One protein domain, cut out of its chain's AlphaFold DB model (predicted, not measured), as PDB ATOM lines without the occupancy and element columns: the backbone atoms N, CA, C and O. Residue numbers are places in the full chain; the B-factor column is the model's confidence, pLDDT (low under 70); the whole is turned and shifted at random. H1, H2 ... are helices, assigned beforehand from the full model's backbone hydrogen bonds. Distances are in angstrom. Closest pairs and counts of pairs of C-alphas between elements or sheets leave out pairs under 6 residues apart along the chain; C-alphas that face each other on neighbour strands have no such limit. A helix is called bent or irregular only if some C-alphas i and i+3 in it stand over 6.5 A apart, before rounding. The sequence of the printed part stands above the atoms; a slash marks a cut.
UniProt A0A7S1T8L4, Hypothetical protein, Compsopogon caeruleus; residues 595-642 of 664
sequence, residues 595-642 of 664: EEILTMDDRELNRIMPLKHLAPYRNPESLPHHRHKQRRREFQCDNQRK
ATOM      1  N   GLU A 595     -17.318  20.310 -15.701       89.31
ATOM      2  CA  GLU A 595     -17.009  20.312 -14.264       89.31
ATOM      3  C   GLU A 595     -17.892  21.310 -13.511       89.31
ATOM      4  O   GLU A 595     -18.443  20.999 -12.462       89.31
ATOM      5  N   GLU A 596     -18.093  22.484 -14.099       86.56
ATOM      6  CA  GLU A 596     -18.871  23.574 -13.523       86.56
ATOM      7  C   GLU A 596     -20.376  23.252 -13.493       86.56
ATOM      8  O   GLU A 596     -21.034  23.551 -12.499       86.56
ATOM      9  N   ILE A 597     -20.893  22.522 -14.494       88.44
ATOM     10  CA  ILE A 597     -22.266  21.972 -14.490       88.44
ATOM     11  C   ILE A 597     -22.478  21.014 -13.313       88.44
ATOM     12  O   ILE A 597     -23.538  21.029 -12.700       88.44
ATOM     13  N   LEU A 598     -21.482  20.179 -13.003       88.25
ATOM     14  CA  LEU A 598     -21.590  19.190 -11.927       88.25
ATOM     15  C   LEU A 598     -21.459  19.808 -10.529       88.25
ATOM     16  O   LEU A 598     -21.889  19.192  -9.557       88.25
ATOM     17  N   THR A 599     -20.853  20.993 -10.417       89.75
ATOM     18  CA  THR A 599     -20.652  21.681  -9.131       89.75
ATOM     19  C   THR A 599     -21.677  22.772  -8.822       89.75
ATOM     20  O   THR A 599     -21.801  23.146  -7.659       89.75
ATOM     21  N   MET A 600     -22.361  23.318  -9.831       88.69
ATOM     22  CA  MET A 600     -23.354  24.381  -9.652       88.69
ATOM     23  C   MET A 600     -24.705  23.826  -9.194       88.69
ATOM     24  O   MET A 600     -25.120  22.746  -9.605       88.69
ATOM     25  N   ASP A 601     -25.428  24.611  -8.395       92.31
ATOM     26  CA  ASP A 601     -26.790  24.271  -7.985       92.31
ATOM     27  C   ASP A 601     -27.774  24.396  -9.162       92.31
ATOM     28  O   ASP A 601     -27.688  25.320  -9.978       92.31
ATOM     29  N   ASP A 602     -28.821  23.564  -9.176       87.00
ATOM     30  CA  ASP A 602     -29.887  23.584 -10.193       87.00
ATOM     31  C   ASP A 602     -30.537  24.965 -10.377       87.00
ATOM     32  O   ASP A 602     -31.037  25.302 -11.452       87.00
ATOM     33  N   ARG A 603     -30.551  25.800  -9.330       88.62
ATOM     34  CA  ARG A 603     -31.055  27.182  -9.405       88.62
ATOM     35  C   ARG A 603     -30.139  28.088 -10.221       88.62
ATOM     36  O   ARG A 603     -30.633  28.981 -10.906       88.62
ATOM     37  N   GLU A 604     -28.830  27.894 -10.122       89.06
ATOM     38  CA  GLU A 604     -27.828  28.641 -10.883       89.06
ATOM     39  C   GLU A 604     -27.792  28.151 -12.328       89.06
ATOM     40  O   GLU A 604     -27.830  28.970 -13.248       89.06
ATOM     41  N   LEU A 605     -27.892  26.835 -12.533       85.81
ATOM     42  CA  LEU A 605     -28.001  26.244 -13.863       85.81
ATOM     43  C   LEU A 605     -29.261  26.731 -14.598       85.81
ATOM     44  O   LEU A 605     -29.171  27.185 -15.738       85.81
ATOM     45  N   ASN A 606     -30.416  26.767 -13.920       86.69
ATOM     46  CA  ASN A 606     -31.662  27.299 -14.485       86.69
ATOM     47  C   ASN A 606     -31.623  28.810 -14.780       86.69
ATOM     48  O   ASN A 606     -32.403  29.284 -15.607       86.69
ATOM     49  N   ARG A 607     -30.751  29.588 -14.120       84.56
ATOM     50  CA  ARG A 607     -30.544  31.011 -14.456       84.56
ATOM     51  C   ARG A 607     -29.756  31.178 -15.749       84.56
ATOM     52  O   ARG A 607     -30.005  32.143 -16.468       84.56
ATOM     53  N   ILE A 608     -28.820  30.271 -16.028       84.25
ATOM     54  CA  ILE A 608     -28.000  30.315 -17.243       84.25
ATOM     55  C   ILE A 608     -28.767  29.711 -18.427       84.25
ATOM     56  O   ILE A 608     -28.822  30.322 -19.492       84.25
ATOM     57  N   MET A 609     -29.407  28.555 -18.233       77.62
ATOM     58  CA  MET A 609     -30.256  27.902 -19.229       77.62
ATOM     59  C   MET A 609     -31.525  27.351 -18.560       77.62
ATOM     60  O   MET A 609     -31.508  26.259 -17.995       77.62
ATOM     61  N   PRO A 610     -32.647  28.096 -18.577       80.25
ATOM     62  CA  PRO A 610     -33.907  27.582 -18.058       80.25
ATOM     63  C   PRO A 610     -34.424  26.444 -18.938       80.25
ATOM     64  O   PRO A 610     -34.399  26.544 -20.165       80.25
ATOM     65  N   LEU A 611     -35.020  25.422 -18.317       73.50
ATOM     66  CA  LEU A 611     -35.585  24.232 -18.984       73.50
ATOM     67  C   LEU A 611     -36.543  24.533 -20.155       73.50
ATOM     68  O   LEU A 611     -36.733  23.704 -21.041       73.50
ATOM     69  N   LYS A 612     -37.114  25.741 -20.213       71.06
ATOM     70  CA  LYS A 612     -37.944  26.211 -21.334       71.06
ATOM     71  C   LYS A 612     -37.174  26.328 -22.659       71.06
ATOM     72  O   LYS A 612     -37.801  26.283 -23.713       71.06
ATOM     73  N   HIS A 613     -35.848  26.480 -22.616       68.56
ATOM     74  CA  HIS A 613     -34.979  26.503 -23.799       68.56
ATOM     75  C   HIS A 613     -34.568  25.108 -24.283       68.56
ATOM     76  O   HIS A 613     -34.091  24.993 -25.405       68.56
ATOM     77  N   LEU A 614     -34.820  24.052 -23.501       66.62
ATOM     78  CA  LEU A 614     -34.572  22.660 -23.894       66.62
ATOM     79  C   LEU A 614     -35.675  22.089 -24.810       66.62
ATOM     80  O   LEU A 614     -35.627  20.922 -25.192       66.62
ATOM     81  N   ALA A 615     -36.707  22.880 -25.133       58.12
ATOM     82  CA  ALA A 615     -37.821  22.428 -25.957       58.12
ATOM     83  C   ALA A 615     -37.328  22.076 -27.383       58.12
ATOM     84  O   ALA A 615     -36.830  22.973 -28.069       58.12
ATOM     85  N   PRO A 616     -37.525  20.834 -27.871       57.44
ATOM     86  CA  PRO A 616     -36.848  20.299 -29.062       57.44
ATOM     87  C   PRO A 616     -37.037  21.049 -30.394       57.44
ATOM     88  O   PRO A 616     -36.347  20.735 -31.356       57.44
ATOM     89  N   TYR A 617     -37.940  22.033 -30.490       54.56
ATOM     90  CA  TYR A 617     -38.294  22.677 -31.767       54.56
ATOM     91  C   TYR A 617     -38.557  24.185 -31.689       54.56
ATOM     92  O   TYR A 617     -39.207  24.748 -32.571       54.56
ATOM     93  N   ARG A 618     -38.074  24.883 -30.654       55.31
ATOM     94  CA  ARG A 618     -38.353  26.320 -30.489       55.31
ATOM     95  C   ARG A 618     -37.102  27.176 -30.677       55.31
ATOM     96  O   ARG A 618     -36.641  27.815 -29.739       55.31
ATOM     97  N   ASN A 619     -36.582  27.226 -31.907       60.88
ATOM     98  CA  ASN A 619     -35.574  28.228 -32.258       60.88
ATOM     99  C   ASN A 619     -36.203  29.634 -32.090       60.88
ATOM    100  O   ASN A 619     -37.236  29.918 -32.703       60.88
ATOM    101  N   PRO A 620     -35.643  30.529 -31.258       58.25
ATOM    102  CA  PRO A 620     -36.195  31.869 -31.063       58.25
ATOM    103  C   PRO A 620     -36.285  32.690 -32.361       58.25
ATOM    104  O   PRO A 620     -37.152  33.561 -32.459       58.25
ATOM    105  N   GLU A 621     -35.450  32.401 -33.366       58.00
ATOM    106  CA  GLU A 621     -35.479  33.067 -34.675       58.00
ATOM    107  C   GLU A 621     -36.650  32.625 -35.564       58.00
ATOM    108  O   GLU A 621     -37.132  33.409 -36.388       58.00
ATOM    109  N   SER A 622     -37.148  31.394 -35.398       59.00
ATOM    110  CA  SER A 622     -38.259  30.875 -36.206       59.00
ATOM    111  C   SER A 622     -39.631  31.318 -35.688       59.00
ATOM    112  O   SER A 622     -40.628  31.199 -36.403       59.00
ATOM    113  N   LEU A 623     -39.702  31.886 -34.477       59.50
ATOM    114  CA  LEU A 623     -40.961  32.323 -33.878       59.50
ATOM    115  C   LEU A 623     -41.557  33.548 -34.610       59.50
ATOM    116  O   LEU A 623     -40.888  34.582 -34.737       59.50
ATOM    117  N   PRO A 624     -42.849  33.508 -34.999       59.22
ATOM    118  CA  PRO A 624     -43.521  34.597 -35.719       59.22
ATOM    119  C   PRO A 624     -43.413  35.961 -35.020       59.22
ATOM    120  O   PRO A 624     -43.184  36.988 -35.661       59.22
ATOM    121  N   HIS A 625     -43.491  35.968 -33.685       60.28
ATOM    122  CA  HIS A 625     -43.405  37.180 -32.870       60.28
ATOM    123  C   HIS A 625     -42.031  37.874 -32.969       60.28
ATOM    124  O   HIS A 625     -41.951  39.107 -32.982       60.28
ATOM    125  N   HIS A 626     -40.933  37.116 -33.101       61.66
ATOM    126  CA  HIS A 626     -39.600  37.700 -33.271       61.66
ATOM    127  C   HIS A 626     -39.441  38.322 -34.665       61.66
ATOM    128  O   HIS A 626     -38.932  39.445 -34.785       61.66
ATOM    129  N   ARG A 627     -39.952  37.653 -35.708       61.12
ATOM    130  CA  ARG A 627     -39.953  38.179 -37.085       61.12
ATOM    131  C   ARG A 627     -40.793  39.451 -37.203       61.12
ATOM    132  O   ARG A 627     -40.362  40.413 -37.838       61.12
ATOM    133  N   HIS A 628     -41.948  39.506 -36.536       69.12
ATOM    134  CA  HIS A 628     -42.805  40.694 -36.519       69.12
ATOM    135  C   HIS A 628     -42.131  41.883 -35.810       69.12
ATOM    136  O   HIS A 628     -42.122  43.003 -36.328       69.12
ATOM    137  N   LYS A 629     -41.470  41.648 -34.667       74.38
ATOM    138  CA  LYS A 629     -40.709  42.681 -33.944       74.38
ATOM    139  C   LYS A 629     -39.537  43.229 -34.766       74.38
ATOM    140  O   LYS A 629     -39.294  44.437 -34.750       74.38
ATOM    141  N   GLN A 630     -38.825  42.366 -35.493       70.44
ATOM    142  CA  GLN A 630     -37.729  42.771 -36.375       70.44
ATOM    143  C   GLN A 630     -38.242  43.592 -37.564       70.44
ATOM    144  O   GLN A 630     -37.753  44.698 -37.787       70.44
ATOM    145  N   ARG A 631     -39.316  43.140 -38.228       75.12
ATOM    146  CA  ARG A 631     -39.970  43.890 -39.311       75.12
ATOM    147  C   ARG A 631     -40.479  45.257 -38.864       75.12
ATOM    148  O   ARG A 631     -40.269  46.235 -39.572       75.12
ATOM    149  N   ARG A 632     -41.088  45.372 -37.676       77.31
ATOM    150  CA  ARG A 632     -41.509  46.673 -37.118       77.31
ATOM    151  C   ARG A 632     -40.326  47.626 -36.936       77.31
ATOM    152  O   ARG A 632     -40.441  48.805 -37.265       77.31
ATOM    153  N   ARG A 633     -39.185  47.128 -36.448       77.00
ATOM    154  CA  ARG A 633     -37.954  47.923 -36.289       77.00
ATOM    155  C   ARG A 633     -37.365  48.353 -37.631       77.00
ATOM    156  O   ARG A 633     -36.981  49.512 -37.774       77.00
ATOM    157  N   GLU A 634     -37.331  47.453 -38.607       80.62
ATOM    158  CA  GLU A 634     -36.889  47.754 -39.974       80.62
ATOM    159  C   GLU A 634     -37.782  48.818 -40.617       80.62
ATOM    160  O   GLU A 634     -37.279  49.814 -41.134       80.62
ATOM    161  N   PHE A 635     -39.104  48.687 -40.481       85.62
ATOM    162  CA  PHE A 635     -40.071  49.649 -41.006       85.62
ATOM    163  C   PHE A 635     -39.934  51.032 -40.351       85.62
ATOM    164  O   PHE A 635     -40.002  52.056 -41.034       85.62
ATOM    165  N   GLN A 636     -39.683  51.086 -39.037       82.56
ATOM    166  CA  GLN A 636     -39.389  52.336 -38.327       82.56
ATOM    167  C   GLN A 636     -38.079  52.975 -38.809       82.56
ATOM    168  O   GLN A 636     -38.058  54.179 -39.074       82.56
ATOM    169  N   CYS A 637     -37.010  52.190 -38.984       82.31
ATOM    170  CA  CYS A 637     -35.737  52.684 -39.519       82.31
ATOM    171  C   CYS A 637     -35.885  53.203 -40.955       82.31
ATOM    172  O   CYS A 637     -35.353  54.262 -41.294       82.31
ATOM    173  N   ASP A 638     -36.641  52.503 -41.799       85.12
ATOM    174  CA  ASP A 638     -36.897  52.916 -43.176       85.12
ATOM    175  C   ASP A 638     -37.769  54.169 -43.254       85.12
ATOM    176  O   ASP A 638     -37.505  55.047 -44.080       85.12
ATOM    177  N   ASN A 639     -38.763  54.307 -42.376       84.19
ATOM    178  CA  ASN A 639     -39.544  55.536 -42.269       84.19
ATOM    179  C   ASN A 639     -38.691  56.715 -41.792       84.19
ATOM    180  O   ASN A 639     -38.792  57.794 -42.376       84.19
ATOM    181  N   GLN A 640     -37.796  56.516 -40.820       81.38
ATOM    182  CA  GLN A 640     -36.843  57.550 -40.400       81.38
ATOM    183  C   GLN A 640     -35.891  57.942 -41.538       81.38
ATOM    184  O   GLN A 640     -35.711  59.128 -41.802       81.38
ATOM    185  N   ARG A 641     -35.350  56.974 -42.287       82.81
ATOM    186  CA  ARG A 641     -34.510  57.233 -43.472       82.81
ATOM    187  C   ARG A 641     -35.265  57.991 -44.563       82.81
ATOM    188  O   ARG A 641     -34.708  58.884 -45.200       82.81
ATOM    189  N   LYS A 642     -36.534  57.651 -44.805       84.44
ATOM    190  CA  LYS A 642     -37.396  58.367 -45.758       84.44
ATOM    191  C   LYS A 642     -37.714  59.780 -45.273       84.44
ATOM    192  O   LYS A 642     -37.730  60.686 -46.102       84.44
TER     193      LYS A 642
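This is residues 595 to 642 of the 664 residues of the protein "Hypothetical protein" of Compsopogon caeruleus (UniProt A0A7S1T8L4). The printed part is a strung-out chain of helices with no shared core: the short helices H1, H2 and H3 follow one another at one end, and the longer helix H4 reaches away as a straight arm at the other, joined to them by residues 615 to 623. H1 and H2 come near each other, while residues 611 to 642, which include H3 and H4, stand free. There are 48 residues printed, with four named helices in the order H1, H2, H3, H4 and no named strand, and the class is all helix. The whole is extended, with a radius of gyration of the C-alphas of 17.8 A, and its C-alphas span 54 by 21 by 15 A, a rod.

H1, residues 595 to 599, is close to but not clearly touching H2, residues 602 to 608. Their closest C-alphas are those of Ile 597 and Leu 605, 7.2 A apart, and their centres are 11.5 A apart. H2 and H3, residues 611 to 614, meet only through their link. H1 and H3 are apart. H4, residues 624 to 642, is apart from H1, H2 and H3. In H1, H2 and H4 every pair of O of residue i and N of residue i+4 is within hydrogen-bond range. H3 is too short for such a pair, but its 1 pair of O of residue i and N of residue i+3 is within range.

H1 begins at Glu 595, with its C-alpha at (-17.009, 20.312, -14.264), and ends at Thr 599. H2 runs from Asp 602 to Ile 608 and measures 9.9 A from first to last C-alpha. H3 runs from Leu 611, with its C-alpha at (-35.585, 24.232, -18.984), to Leu 614. H4 is the longest helix, with 19 residues and 26.5 A from first to last C-alpha; it runs from Pro 624, with its C-alpha at (-43.521, 34.597, -35.719), to Lys 642, with its C-alpha at (-37.396, 58.367, -45.758). No helix is bent or irregular.

The two C-alphas farthest apart are those of Thr 599 and Lys 642, 54.5 A apart. The printed part has no cut. The links from H1 to H2 and from H2 to H3 are tight, with 2 residues each, and the link from H3 to H4 is short, with 9 residues. The mean pLDDT of the printed part is 75.5. Confidence is low, under 70, at residues 613 to 628, of which 613 to 614 belong to H3 and 624 to 628 belong to H4.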